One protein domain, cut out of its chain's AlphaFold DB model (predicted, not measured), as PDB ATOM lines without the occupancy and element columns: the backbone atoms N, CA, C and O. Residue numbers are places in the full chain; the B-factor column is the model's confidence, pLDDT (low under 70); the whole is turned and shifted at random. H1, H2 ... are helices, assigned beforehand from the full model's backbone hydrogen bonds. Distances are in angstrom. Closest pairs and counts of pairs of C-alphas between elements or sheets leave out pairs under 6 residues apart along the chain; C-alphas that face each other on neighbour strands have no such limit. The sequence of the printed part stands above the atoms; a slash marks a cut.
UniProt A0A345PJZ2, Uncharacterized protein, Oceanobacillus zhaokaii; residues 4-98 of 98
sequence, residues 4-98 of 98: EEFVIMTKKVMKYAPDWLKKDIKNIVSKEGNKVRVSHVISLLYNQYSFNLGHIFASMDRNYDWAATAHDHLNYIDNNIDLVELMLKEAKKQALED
ATOM      1  N   GLU A   4      24.502 -16.228 -22.783       80.00
ATOM      2  CA  GLU A   4      23.058 -15.977 -22.799       80.00
ATOM      3  C   GLU A   4      22.342 -16.717 -23.937       80.00
ATOM      4  O   GLU A   4      21.312 -17.352 -23.708       80.00
ATOM      5  N   GLU A   5      22.905 -16.701 -25.150       77.75
ATOM      6  CA  GLU A   5      22.378 -17.458 -26.293       77.75
ATOM      7  C   GLU A   5      22.346 -18.959 -25.999       77.75
ATOM      8  O   GLU A   5      21.343 -19.620 -26.273       77.75
ATOM      9  N   PHE A   6      23.410 -19.479 -25.380       76.56
ATOM     10  CA  PHE A   6      23.498 -20.876 -24.969       76.56
ATOM     11  C   PHE A   6      22.372 -21.244 -23.992       76.56
ATOM     12  O   PHE A   6      21.621 -22.185 -24.244       76.56
ATOM     13  N   VAL A   7      22.170 -20.452 -22.932       80.00
ATOM     14  CA  VAL A   7      21.111 -20.693 -21.934       80.00
ATOM     15  C   VAL A   7      19.713 -20.658 -22.561       80.00
ATOM     16  O   VAL A   7      18.868 -21.503 -22.245       80.00
ATOM     17  N   ILE A   8      19.444 -19.702 -23.454       83.19
ATOM     18  CA  ILE A   8      18.154 -19.602 -24.153       83.19
ATOM     19  C   ILE A   8      17.920 -20.841 -25.022       83.19
ATOM     20  O   ILE A   8      16.816 -21.396 -25.033       83.19
ATOM     21  N   MET A   9      18.952 -21.286 -25.736       79.94
ATOM     22  CA  MET A   9      18.879 -22.444 -26.617       79.94
ATOM     23  C   MET A   9      18.648 -23.727 -25.813       79.94
ATOM     24  O   MET A   9      17.713 -24.466 -26.114       79.94
ATOM     25  N   THR A  10      19.376 -23.934 -24.714       80.88
ATOM     26  CA  THR A  10      19.185 -25.071 -23.800       80.88
ATOM     27  C   THR A  10      17.762 -25.131 -23.245       80.88
ATOM     28  O   THR A  10      17.119 -26.179 -23.307       80.88
ATOM     29  N   LYS A  11      17.214 -24.002 -22.770       84.62
ATOM     30  CA  LYS A  11      15.826 -23.947 -22.275       84.62
ATOM     31  C   LYS A  11      14.808 -24.306 -23.353       84.62
ATOM     32  O   LYS A  11      13.835 -25.002 -23.066       84.62
ATOM     33  N   LYS A  12      15.022 -23.856 -24.595       85.25
ATOM     34  CA  LYS A  12      14.156 -24.223 -25.722       85.25
ATOM     35  C   LYS A  12      14.226 -25.721 -25.999       85.25
ATOM     36  O   LYS A  12      13.176 -26.352 -26.050       85.25
ATOM     37  N   VAL A  13      15.419 -26.297 -26.128       84.12
ATOM     38  CA  VAL A  13      15.564 -27.729 -26.438       84.12
ATOM     39  C   VAL A  13      14.932 -28.592 -25.337       84.12
ATOM     40  O   VAL A  13      14.148 -29.483 -25.643       84.12
ATOM     41  N   MET A  14      15.147 -28.263 -24.057       86.25
ATOM     42  CA  MET A  14      14.502 -28.979 -22.943       86.25
ATOM     43  C   MET A  14      12.973 -28.841 -22.941       86.25
ATOM     44  O   MET A  14      12.268 -29.789 -22.592       86.25
ATOM     45  N   LYS A  15      12.432 -27.686 -23.354       87.31
ATOM     46  CA  LYS A  15      10.979 -27.483 -23.472       87.31
ATOM     47  C   LYS A  15      10.357 -28.440 -24.494       87.31
ATOM     48  O   LYS A  15       9.305 -29.014 -24.213       87.31
ATOM     49  N   TYR A  16      11.011 -28.614 -25.643       87.94
ATOM     50  CA  TYR A  16      10.543 -29.476 -26.734       87.94
ATOM     51  C   TYR A  16      10.945 -30.947 -26.585       87.94
ATOM     52  O   TYR A  16      10.562 -31.760 -27.424       87.94
ATOM     53  N   ALA A  17      11.681 -31.308 -25.530       90.69
ATOM     54  CA  ALA A  17      11.985 -32.702 -25.240       90.69
ATOM     55  C   ALA A  17      10.686 -33.513 -25.018       90.69
ATOM     56  O   ALA A  17       9.718 -32.970 -24.470       90.69
ATOM     57  N   PRO A  18      10.657 -34.805 -25.388       92.81
ATOM     58  CA  PRO A  18       9.504 -35.665 -25.169       92.81
ATOM     59  C   PRO A  18       9.139 -35.784 -23.689       92.81
ATOM     60  O   PRO A  18      10.009 -35.865 -22.816       92.81
ATOM     61  N   ASP A  19       7.843 -35.852 -23.394       92.56
ATOM     62  CA  ASP A  19       7.367 -35.897 -22.008       92.56
ATOM     63  C   ASP A  19       7.720 -37.208 -21.295       92.56
ATOM     64  O   ASP A  19       7.972 -37.198 -20.087       92.56
ATOM     65  N   TRP A  20       7.818 -38.319 -22.036       93.19
ATOM     66  CA  TRP A  20       8.285 -39.595 -21.490       93.19
ATOM     67  C   TRP A  20       9.712 -39.470 -20.938       93.19
ATOM     68  O   TRP A  20       9.961 -39.858 -19.798       93.19
ATOM     69  N   LEU A  21      10.613 -38.813 -21.677       93.69
ATOM     70  CA  LEU A  21      12.010 -38.645 -21.282       93.69
ATOM     71  C   LEU A  21      12.137 -37.738 -20.053       93.69
ATOM     72  O   LEU A  21      12.883 -38.043 -19.123       93.69
ATOM     73  N   LYS A  22      11.361 -36.644 -20.010       93.12
ATOM     74  CA  LYS A  22      11.285 -35.757 -18.835       93.12
ATOM     75  C   LYS A  22      10.867 -36.534 -17.586       93.12
ATOM     76  O   LYS A  22      11.481 -36.382 -16.528       93.12
ATOM     77  N   LYS A  23       9.826 -37.363 -17.708       93.00
ATOM     78  CA  LYS A  23       9.297 -38.174 -16.607       93.00
ATOM     79  C   LYS A  23      10.310 -39.218 -16.142       93.00
ATOM     80  O   LYS A  23      10.520 -39.346 -14.937       93.00
ATOM     81  N   ASP A  24      10.952 -39.922 -17.066       92.88
ATOM     82  CA  ASP A  24      11.933 -40.955 -16.731       92.88
ATOM     83  C   ASP A  24      13.154 -40.375 -16.017       92.88
ATOM     84  O   ASP A  24      13.533 -40.871 -14.958       92.88
ATOM     85  N   ILE A  25      13.719 -39.272 -16.521       92.12
ATOM     86  CA  ILE A  25      14.856 -38.602 -15.873       92.12
ATOM     87  C   ILE A  25      14.468 -38.119 -14.472       92.12
ATOM     88  O   ILE A  25      15.224 -38.337 -13.525       92.12
ATOM     89  N   LYS A  26      13.278 -37.527 -14.301       91.19
ATOM     90  CA  LYS A  26      12.788 -37.111 -12.978       91.19
ATOM     91  C   LYS A  26      12.663 -38.297 -12.016       91.19
ATOM     92  O   LYS A  26      13.098 -38.200 -10.871       91.19
ATOM     93  N   ASN A  27      12.121 -39.424 -12.480       91.75
ATOM     94  CA  ASN A  27      12.010 -40.644 -11.680       91.75
ATOM     95  C   ASN A  27      13.385 -41.201 -11.290       91.75
ATOM     96  O   ASN A  27      13.567 -41.618 -10.148       91.75
ATOM     97  N   ILE A  28      14.347 -41.196 -12.215       91.31
ATOM     98  CA  ILE A  28      15.718 -41.652 -11.958       91.31
ATOM     99  C   ILE A  28      16.388 -40.755 -10.915       91.31
ATOM    100  O   ILE A  28      16.918 -41.261  -9.933       91.31
ATOM    101  N   VAL A  29      16.317 -39.429 -11.069       90.88
ATOM    102  CA  VAL A  29      16.895 -38.484 -10.098       90.88
ATOM    103  C   VAL A  29      16.245 -38.628  -8.723       90.88
ATOM    104  O   VAL A  29      16.947 -38.603  -7.716       90.88
ATOM    105  N   SER A  30      14.927 -38.835  -8.669       89.44
ATOM    106  CA  SER A  30      14.206 -39.046  -7.410       89.44
ATOM    107  C   SER A  30      14.632 -40.329  -6.685       89.44
ATOM    108  O   SER A  30      14.677 -40.334  -5.458       89.44
ATOM    109  N   LYS A  31      14.961 -41.399  -7.422       89.12
ATOM    110  CA  LYS A  31      15.366 -42.696  -6.852       89.12
ATOM    111  C   LYS A  31      16.851 -42.762  -6.499       89.12
ATOM    112  O   LYS A  31      17.200 -43.173  -5.400       89.12
ATOM    113  N   GLU A  32      17.712 -42.359  -7.428       87.75
ATOM    114  CA  GLU A  32      19.173 -42.478  -7.313       87.75
ATOM    115  C   GLU A  32      19.803 -41.302  -6.550       87.75
ATOM    116  O   GLU A  32      20.951 -41.354  -6.097       87.75
ATOM    117  N   GLY A  33      19.057 -40.204  -6.416       82.38
ATOM    118  CA  GLY A  33      19.510 -38.986  -5.775       82.38
ATOM    119  C   GLY A  33      20.519 -38.189  -6.605       82.38
ATOM    120  O   GLY A  33      20.889 -38.494  -7.742       82.38
ATOM    121  N   ASN A  34      21.009 -37.108  -6.003       76.88
ATOM    122  CA  ASN A  34      21.720 -36.057  -6.729       76.88
ATOM    123  C   ASN A  34      23.138 -36.451  -7.215       76.88
ATOM    124  O   ASN A  34      23.746 -35.790  -8.063       76.88
ATOM    125  N   LYS A  35      23.687 -37.567  -6.717       82.06
ATOM    126  CA  LYS A  35      25.026 -38.060  -7.092       82.06
ATOM    127  C   LYS A  35      25.037 -38.880  -8.388       82.06
ATOM    128  O   LYS A  35      26.118 -39.230  -8.862       82.06
ATOM    129  N   VAL A  36      23.873 -39.143  -8.988       87.81
ATOM    130  CA  VAL A  36      23.760 -39.971 -10.193       87.81
ATOM    131  C   VAL A  36      24.518 -39.364 -11.381       87.81
ATOM    132  O   VAL A  36      24.390 -38.179 -11.677       87.81
ATOM    133  N   ARG A  37      25.361 -40.138 -12.065       90.88
ATOM    134  CA  ARG A  37      26.127 -39.652 -13.231       90.88
ATOM    135  C   ARG A  37      25.334 -39.851 -14.518       90.88
ATOM    136  O   ARG A  37      24.538 -40.779 -14.597       90.88
ATOM    137  N   VAL A  38      25.607 -39.040 -15.542       89.94
ATOM    138  CA  VAL A  38      24.920 -39.149 -16.843       89.94
ATOM    139  C   VAL A  38      25.057 -40.542 -17.460       89.94
ATOM    140  O   VAL A  38      24.062 -41.106 -17.890       89.94
ATOM    141  N   SER A  39      26.239 -41.161 -17.390       91.12
ATOM    142  CA  SER A  39      26.452 -42.530 -17.878       91.12
ATOM    143  C   SER A  39      25.568 -43.562 -17.172       91.12
ATOM    144  O   SER A  39      25.095 -44.505 -17.800       91.12
ATOM    145  N   HIS A  40      25.305 -43.367 -15.878       92.50
ATOM    146  CA  HIS A  40      24.397 -44.226 -15.126       92.50
ATOM    147  C   HIS A  40      22.941 -43.990 -15.532       92.50
ATOM    148  O   HIS A  40      22.212 -44.950 -15.745       92.50
ATOM    149  N   VAL A  41      22.531 -42.731 -15.720       92.25
ATOM    150  CA  VAL A  41      21.186 -42.395 -16.219       92.25
ATOM    151  C   VAL A  41      20.948 -42.999 -17.601       92.25
ATOM    152  O   VAL A  41      19.914 -43.623 -17.811       92.25
ATOM    153  N   ILE A  42      21.916 -42.885 -18.513       92.25
ATOM    154  CA  ILE A  42      21.851 -43.514 -19.839       92.25
ATOM    155  C   ILE A  42      21.700 -45.026 -19.686       92.25
ATOM    156  O   ILE A  42      20.792 -45.595 -20.276       92.25
ATOM    157  N   SER A  43      22.511 -45.674 -18.844       92.19
ATOM    158  CA  SER A  43      22.390 -47.116 -18.594       92.19
ATOM    159  C   SER A  43      21.020 -47.515 -18.036       92.19
ATOM    160  O   SER A  43      20.489 -48.545 -18.439       92.19
ATOM    161  N   LEU A  44      20.429 -46.720 -17.141       91.75
ATOM    162  CA  LEU A  44      19.098 -46.984 -16.590       91.75
ATOM    163  C   LEU A  44      17.996 -46.822 -17.640       91.75
ATOM    164  O   LEU A  44      17.124 -47.684 -17.730       91.75
ATOM    165  N   LEU A  45      18.059 -45.768 -18.456       91.56
ATOM    166  CA  LEU A  45      17.140 -45.577 -19.581       91.56
ATOM    167  C   LEU A  45      17.258 -46.737 -20.574       91.56
ATOM    168  O   LEU A  45      16.258 -47.328 -20.972       91.56
ATOM    169  N   TYR A  46      18.487 -47.127 -20.901       90.81
ATOM    170  CA  TYR A  46      18.750 -48.286 -21.735       90.81
ATOM    171  C   TYR A  46      18.163 -49.560 -21.144       90.81
ATOM    172  O   TYR A  46      17.462 -50.275 -21.847       90.81
ATOM    173  N   ASN A  47      18.374 -49.831 -19.857       88.88
ATOM    174  CA  ASN A  47      17.815 -51.009 -19.198       88.88
ATOM    175  C   ASN A  47      16.278 -50.996 -19.154       88.88
ATOM    176  O   ASN A  47      15.665 -52.061 -19.199       88.88
ATOM    177  N   GLN A  48      15.655 -49.817 -19.076       87.25
ATOM    178  CA  GLN A  48      14.199 -49.655 -19.081       87.25
ATOM    179  C   GLN A  48      13.578 -49.984 -20.447       87.25
ATOM    180  O   GLN A  48      12.487 -50.547 -20.496       87.25
ATOM    181  N   TYR A  49      14.261 -49.633 -21.538       86.56
ATOM    182  CA  TYR A  49      13.765 -49.829 -22.904       86.56
ATOM    183  C   TYR A  49      14.379 -51.043 -23.618       86.56
ATOM    184  O   TYR A  49      13.881 -51.472 -24.655       86.56
ATOM    185  N   SER A  50      15.432 -51.645 -23.067       82.75
ATOM    186  CA  SER A  50      16.023 -52.874 -23.596       82.75
ATOM    187  C   SER A  50      15.164 -54.089 -23.265       82.75
ATOM    188  O   SER A  50      14.570 -54.200 -22.193       82.75
ATOM    189  N   PHE A  51      15.145 -55.043 -24.192       68.88
ATOM    190  CA  PHE A  51      14.388 -56.282 -24.071       68.88
ATOM    191  C   PHE A  51      14.926 -57.151 -22.914       68.88
ATOM    192  O   PHE A  51      15.907 -57.877 -23.053       68.88
ATOM    193  N   ASN A  52      14.299 -57.058 -21.743       67.25
ATOM    194  CA  ASN A  52      14.517 -57.925 -20.578       67.25
ATOM    195  C   ASN A  52      13.500 -59.091 -20.492       67.25
ATOM    196  O   ASN A  52      12.539 -59.169 -21.259       67.25
ATOM    197  N   LEU A  53      13.698 -60.004 -19.533       56.91
ATOM    198  CA  LEU A  53      12.854 -61.195 -19.334       56.91
ATOM    199  C   LEU A  53      11.360 -60.871 -19.127       56.91
ATOM    200  O   LEU A  53      10.511 -61.642 -19.562       56.91
ATOM    201  N   GLY A  54      11.020 -59.723 -18.531       59.41
ATOM    202  CA  GLY A  54       9.633 -59.262 -18.399       59.41
ATOM    203  C   GLY A  54       8.964 -58.970 -19.747       59.41
ATOM    204  O   GLY A  54       7.764 -59.190 -19.900       59.41
ATOM    205  N   HIS A  55       9.741 -58.571 -20.758       58.09
ATOM    206  CA  HIS A  55       9.254 -58.345 -22.121       58.09
ATOM    207  C   HIS A  55       9.056 -59.638 -22.902       58.09
ATOM    208  O   HIS A  55       8.180 -59.688 -23.761       58.09
ATOM    209  N   ILE A  56       9.785 -60.711 -22.578       57.31
ATOM    210  CA  ILE A  56       9.497 -62.050 -23.116       57.31
ATOM    211  C   ILE A  56       8.105 -62.495 -22.650       57.31
ATOM    212  O   ILE A  56       7.293 -62.919 -23.466       57.31
ATOM    213  N   PHE A  57       7.778 -62.305 -21.368       55.25
ATOM    214  CA  PHE A  57       6.447 -62.629 -20.847       55.25
ATOM    215  C   PHE A  57       5.340 -61.705 -21.386       55.25
ATOM    216  O   PHE A  57       4.251 -62.183 -21.678       55.25
ATOM    217  N   ALA A  58       5.607 -60.409 -21.589       54.69
ATOM    218  CA  ALA A  58       4.627 -59.468 -22.152       54.69
ATOM    219  C   ALA A  58       4.431 -59.600 -23.680       54.69
ATOM    220  O   ALA A  58       3.357 -59.309 -24.200       54.69
ATOM    221  N   SER A  59       5.450 -60.040 -24.424       52.81
ATOM    222  CA  SER A  59       5.360 -60.276 -25.876       52.81
ATOM    223  C   SER A  59       4.647 -61.585 -26.228       52.81
ATOM    224  O   SER A  59       4.083 -61.681 -27.320       52.81
ATOM    225  N   MET A  60       4.552 -62.540 -25.291       58.94
ATOM    226  CA  MET A  60       3.593 -63.653 -25.391       58.94
ATOM    227  C   MET A  60       2.140 -63.148 -25.525       58.94
ATOM    228  O   MET A  60       1.322 -63.829 -26.136       58.94
ATOM    229  N   ASP A  61       1.860 -61.926 -25.056       59.91
ATOM    230  CA  ASP A  61       0.571 -61.224 -25.149       59.91
ATOM    231  C   ASP A  61       0.440 -60.322 -26.405       59.91
ATOM    232  O   ASP A  61      -0.449 -59.480 -26.495       59.91
ATOM    233  N   ARG A  62       1.314 -60.495 -27.415       55.53
ATOM    234  CA  ARG A  62       1.318 -59.768 -28.712       55.53
ATOM    235  C   ARG A  62       1.502 -58.245 -28.627       55.53
ATOM    236  O   ARG A  62       1.031 -57.516 -29.499       55.53
ATOM    237  N   ASN A  63       2.244 -57.751 -27.641       63.19
ATOM    238  CA  ASN A  63       2.531 -56.320 -27.494       63.19
ATOM    239  C   ASN A  63       3.631 -55.818 -28.466       63.19
ATOM    240  O   ASN A  63       4.717 -55.410 -28.048       63.19
ATOM    241  N   TYR A  64       3.368 -55.895 -29.775       65.00
ATOM    242  CA  TYR A  64       4.261 -55.395 -30.833       65.00
ATOM    243  C   TYR A  64       4.486 -53.877 -30.745       65.00
ATOM    244  O   TYR A  64       5.589 -53.405 -31.027       65.00
ATOM    245  N   ASP A  65       3.480 -53.129 -30.287       74.50
ATOM    246  CA  ASP A  65       3.539 -51.669 -30.159       74.50
ATOM    247  C   ASP A  65       4.596 -51.220 -29.145       74.50
ATOM    248  O   ASP A  65       5.282 -50.215 -29.352       74.50
ATOM    249  N   TRP A  66       4.794 -51.988 -28.068       77.25
ATOM    250  CA  TRP A  66       5.826 -51.680 -27.083       77.25
ATOM    251  C   TRP A  66       7.235 -51.835 -27.655       77.25
ATOM    252  O   TRP A  66       8.076 -50.975 -27.416       77.25
ATOM    253  N   ALA A  67       7.499 -52.894 -28.424       78.31
ATOM    254  CA  ALA A  67       8.826 -53.127 -28.995       78.31
ATOM    255  C   ALA A  67       9.220 -52.014 -29.981       78.31
ATOM    256  O   ALA A  67      10.355 -51.539 -29.946       78.31
ATOM    257  N   ALA A  68       8.270 -51.560 -30.806       82.69
ATOM    258  CA  ALA A  68       8.465 -50.412 -31.688       82.69
ATOM    259  C   ALA A  68       8.721 -49.123 -30.886       82.69
ATOM    260  O   ALA A  68       9.725 -48.451 -31.101       82.69
ATOM    261  N   THR A  69       7.882 -48.840 -29.884       85.69
ATOM    262  CA  THR A  69       8.029 -47.655 -29.020       85.69
ATOM    263  C   THR A  69       9.368 -47.648 -28.275       85.69
ATOM    264  O   THR A  69      10.032 -46.619 -28.182       85.69
ATOM    265  N   ALA A  70       9.794 -48.796 -27.748       85.38
ATOM    266  CA  ALA A  70      11.057 -48.934 -27.035       85.38
ATOM    267  C   ALA A  70      12.258 -48.703 -27.961       85.38
ATOM    268  O   ALA A  70      13.203 -48.013 -27.578       85.38
ATOM    269  N   HIS A  71      12.199 -49.219 -29.192       86.50
ATOM    270  CA  HIS A  71      13.208 -48.950 -30.211       86.50
ATOM    271  C   HIS A  71      13.295 -47.453 -30.544       86.50
ATOM    272  O   HIS A  71      14.391 -46.894 -30.557       86.50
ATOM    273  N   ASP A  72      12.153 -46.788 -30.727       89.69
ATOM    274  CA  ASP A  72      12.100 -45.347 -30.996       89.69
ATOM    275  C   ASP A  72      12.663 -44.525 -29.831       89.69
ATOM    276  O   ASP A  72      13.412 -43.569 -30.040       89.69
ATOM    277  N   HIS A  73      12.356 -44.913 -28.590       92.44
ATOM    278  CA  HIS A  73      12.880 -44.249 -27.398       92.44
ATOM    279  C   HIS A  73      14.399 -44.418 -27.269       92.44
ATOM    280  O   HIS A  73      15.091 -43.434 -26.999       92.44
ATOM    281  N   LEU A  74      14.930 -45.622 -27.505       91.12
ATOM    282  CA  LEU A  74      16.376 -45.878 -27.505       91.12
ATOM    283  C   LEU A  74      17.089 -45.077 -28.598       91.12
ATOM    284  O   LEU A  74      18.052 -44.373 -28.303       91.12
ATOM    285  N   ASN A  75      16.563 -45.089 -29.827       92.50
ATOM    286  CA  ASN A  75      17.101 -44.279 -30.922       92.50
ATOM    287  C   ASN A  75      17.069 -42.783 -30.592       92.50
ATOM    288  O   ASN A  75      17.998 -42.049 -30.930       92.50
ATOM    289  N   TYR A  76      16.010 -42.299 -29.939       93.69
ATOM    290  CA  TYR A  76      15.942 -40.904 -29.519       93.69
ATOM    291  C   TYR A  76      17.017 -40.582 -28.476       93.69
ATOM    292  O   TYR A  76      17.678 -39.552 -28.596       93.69
ATOM    293  N   ILE A  77      17.215 -41.448 -27.479       92.38
ATOM    294  CA  ILE A  77      18.248 -41.267 -26.448       92.38
ATOM    295  C   ILE A  77      19.637 -41.206 -27.085       92.38
ATOM    296  O   ILE A  77      20.383 -40.273 -26.796       92.38
ATOM    297  N   ASP A  78      19.953 -42.131 -27.989       90.38
ATOM    298  CA  ASP A  78      21.258 -42.188 -28.654       90.38
ATOM    299  C   ASP A  78      21.570 -40.957 -29.482       90.38
ATOM    300  O   ASP A  78      22.662 -40.395 -29.393       90.38
ATOM    301  N   ASN A  79      20.589 -40.491 -30.247       92.44
ATOM    302  CA  ASN A  79      20.759 -39.299 -31.066       92.44
ATOM    303  C   ASN A  79      20.815 -38.008 -30.234       92.44
ATOM    304  O   ASN A  79      21.162 -36.958 -30.770       92.44
ATOM    305  N   ASN A  80      20.457 -38.056 -28.945       92.50
ATOM    306  CA  ASN A  80      20.294 -36.876 -28.097       92.50
ATOM    307  C   ASN A  80      20.958 -37.034 -26.715       92.50
ATOM    308  O   ASN A  80      20.448 -36.518 -25.718       92.50
ATOM    309  N   ILE A  81      22.113 -37.703 -26.632       91.25
ATOM    310  CA  ILE A  81      22.848 -37.903 -25.366       91.25
ATOM    311  C   ILE A  81      23.141 -36.571 -24.653       91.25
ATOM    312  O   ILE A  81      22.941 -36.460 -23.441       91.25
ATOM    313  N   ASP A  82      23.529 -35.533 -25.398       90.19
ATOM    314  CA  ASP A  82      23.793 -34.201 -24.835       90.19
ATOM    315  C   ASP A  82      22.538 -33.583 -24.202       90.19
ATOM    316  O   ASP A  82      22.602 -32.938 -23.153       90.19
ATOM    317  N   LEU A  83      21.365 -33.813 -24.802       90.69
ATOM    318  CA  LEU A  83      20.092 -33.367 -24.241       90.69
ATOM    319  C   LEU A  83      19.792 -34.094 -22.929       90.69
ATOM    320  O   LEU A  83      19.374 -33.452 -21.967       90.69
ATOM    321  N   VAL A  84      20.045 -35.404 -22.861       91.94
ATOM    322  CA  VAL A  84      19.892 -36.185 -21.623       91.94
ATOM    323  C   VAL A  84      20.801 -35.633 -20.522       91.94
ATOM    324  O   VAL A  84      20.361 -35.482 -19.381       91.94
ATOM    325  N   GLU A  85      22.041 -35.259 -20.849       92.00
ATOM    326  CA  GLU A  85      22.954 -34.630 -19.890       92.00
ATOM    327  C   GLU A  85      22.424 -33.281 -19.383       92.00
ATOM    328  O   GLU A  85      22.428 -33.016 -18.176       92.00
ATOM    329  N   LEU A  86      21.952 -32.427 -20.295       91.69
ATOM    330  CA  LEU A  86      21.385 -31.121 -19.962       91.69
ATOM    331  C   LEU A  86      20.145 -31.256 -19.070       91.69
ATOM    332  O   LEU A  86      20.055 -30.596 -18.033       91.69
ATOM    333  N   MET A  87      19.230 -32.156 -19.426       91.38
ATOM    334  CA  MET A  87      18.024 -32.438 -18.647       91.38
ATOM    335  C   MET A  87      18.356 -32.986 -17.261       91.38
ATOM    336  O   MET A  87      17.710 -32.610 -16.286       91.38
ATOM    337  N   LEU A  88      19.383 -33.832 -17.145       91.56
ATOM    338  CA  LEU A  88      19.841 -34.337 -15.856       91.56
ATOM    339  C   LEU A  88      20.367 -33.209 -14.961       91.56
ATOM    340  O   LEU A  88      20.036 -33.166 -13.777       91.56
ATOM    341  N   LYS A  89      21.183 -32.297 -15.503       90.00
ATOM    342  CA  LYS A  89      21.699 -31.141 -14.746       90.00
ATOM    343  C   LYS A  89      20.561 -30.264 -14.227       90.00
ATOM    344  O   LYS A  89      20.590 -29.868 -13.065       90.00
ATOM    345  N   GLU A  90      19.553 -30.016 -15.057       88.25
ATOM    346  CA  GLU A  90      18.385 -29.222 -14.676       88.25
ATOM    347  C   GLU A  90      17.522 -29.934 -13.624       88.25
ATOM    348  O   GLU A  90      17.175 -29.341 -12.604       88.25
ATOM    349  N   ALA A  91      17.237 -31.228 -13.805       87.50
ATOM    350  CA  ALA A  91      16.452 -32.018 -12.853       87.50
ATOM    351  C   ALA A  91      17.121 -32.095 -11.470       87.50
ATOM    352  O   ALA A  91      16.456 -32.028 -10.440       87.50
ATOM    353  N   LYS A  92      18.453 -32.189 -11.442       87.31
ATOM    354  CA  LYS A  92      19.243 -32.133 -10.209       87.31
ATOM    355  C   LYS A  92      19.184 -30.783  -9.515       87.31
ATOM    356  O   LYS A  92      19.174 -30.737  -8.289       87.31
ATOM    357  N   LYS A  93      19.183 -29.696 -10.290       86.00
ATOM    358  CA  LYS A  93      19.062 -28.339  -9.757       86.00
ATOM    359  C   LYS A  93      17.691 -28.129  -9.113       86.00
ATOM    360  O   LYS A  93      17.633 -27.648  -7.993       86.00
ATOM    361  N   GLN A  94      16.625 -28.579  -9.771       82.44
ATOM    362  CA  GLN A  94      15.267 -28.531  -9.218       82.44
ATOM    363  C   GLN A  94      15.154 -29.355  -7.925       82.44
ATOM    364  O   GLN A  94      14.643 -28.863  -6.932       82.44
ATOM    365  N   ALA A  95      15.735 -30.557  -7.890       77.06
ATOM    366  CA  ALA A  95      15.747 -31.407  -6.694       77.06
ATOM    367  C   ALA A  95      16.611 -30.881  -5.521       77.06
ATOM    368  O   ALA A  95      16.628 -31.504  -4.464       77.06
ATOM    369  N   LEU A  96      17.389 -29.810  -5.717       68.25
ATOM    370  CA  LEU A  96      18.115 -29.095  -4.654       68.25
ATOM    371  C   LEU A  96      17.337 -27.885  -4.123       68.25
ATOM    372  O   LEU A  96      17.682 -27.374  -3.060       68.25
ATOM    373  N   GLU A  97      16.386 -27.379  -4.909       63.62
ATOM    374  CA  GLU A  97      15.564 -26.211  -4.585       63.62
ATOM    375  C   GLU A  97      14.263 -26.607  -3.852       63.62
ATOM    376  O   GLU A  97      13.685 -25.755  -3.177       63.62
ATOM    377  N   ASP A  98      13.861 -27.883  -3.945       55.09
ATOM    378  CA  ASP A  98      12.774 -28.536  -3.186       55.09
ATOM    379  C   ASP A  98      13.267 -29.144  -1.855       55.09
ATOM    380  O   ASP A  98      12.524 -29.049  -0.848       55.09
TER     381      ASP A  98
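Overview. This is residues 4 to 98 of the 98 residues of an uncharacterized protein of Oceanobacillus zhaokaii (UniProt A0A345PJZ2). The model is a long, narrow array of helices: H2 and H6 cross each other as a pair, H3 and H5 run side by side away from them, and H4 makes the turn between H3 and H5 at the far end. On the other side of the crossed pair H1 reaches out, its residues 4 to 9 sticking out at the opposite end of the long axis. The printed part has 95 residues with six named helices, H1 to H6 in chain order, and no named strand; its class is all helix. It is only just compact, close to loose, with a radius of gyration of the C-alphas of 14.9 A, and it is elongated, spanning 50 by 26 by 20 A.

Along the chain. Start with the longest helix, H6: find C-alpha 81 at (22.848, -37.903, -25.366), from which residues 81 to 97 run 24.9 A to C-alpha 97 at (15.564, -26.211, -4.585). H2 is residues 19 to 32, 20.0 A long, and H3 is residues 38 to 49, 16.6 A. H5 is residues 64 to 79, 23.1 A, and H4 before it is residues 53 to 59, 10.0 A. Find H1 at C-alpha 4, (23.058, -15.977, -22.799); its residues 4 to 16 cover 18.8 A.

Arrangement. Look first at the hubs, H3 and H6, which touch three helices each. H6 touches H2 at a steep tilt of 57 degrees, the same way, the closest C-alphas being those of Lys 26 and Ala 91, 6.3 A apart. H6 touches H3 about perpendicular, at 74 degrees, the closest C-alphas being those of Val 38 and Glu 85, 5.8 A apart. With residues 83 to 87 alone H6 touches H1, about perpendicular at 85 degrees; the C-alphas of Met 14 and Met 87 are closest, at 6.5 A. H3 touches H2 at a steep tilt of 63 degrees, opposite ways, the C-alphas of Ile 28 and Val 41 closest at 7.0 A. H3 touches H5 at a shallow tilt of 16 degrees, opposite ways, the C-alphas of Tyr 49 and Ala 70 closest at 5.0 A. H4 and H5 are near each other and meet only through their link, while H3 and H4 are apart. In H1, H2, H3, H4, H5 and H6 every O i to N i+4 pair is within hydrogen-bond range.

Size, cuts and confidence. The two C-alphas farthest apart are those of Glu 4 and Met 60, 51.6 A. The printed part has no cut, and the five links between its helices are tight. Look for low confidence, pLDDT under 70, at residues 51 to 64 and 96 to 98; the mean of the printed part is 82.9.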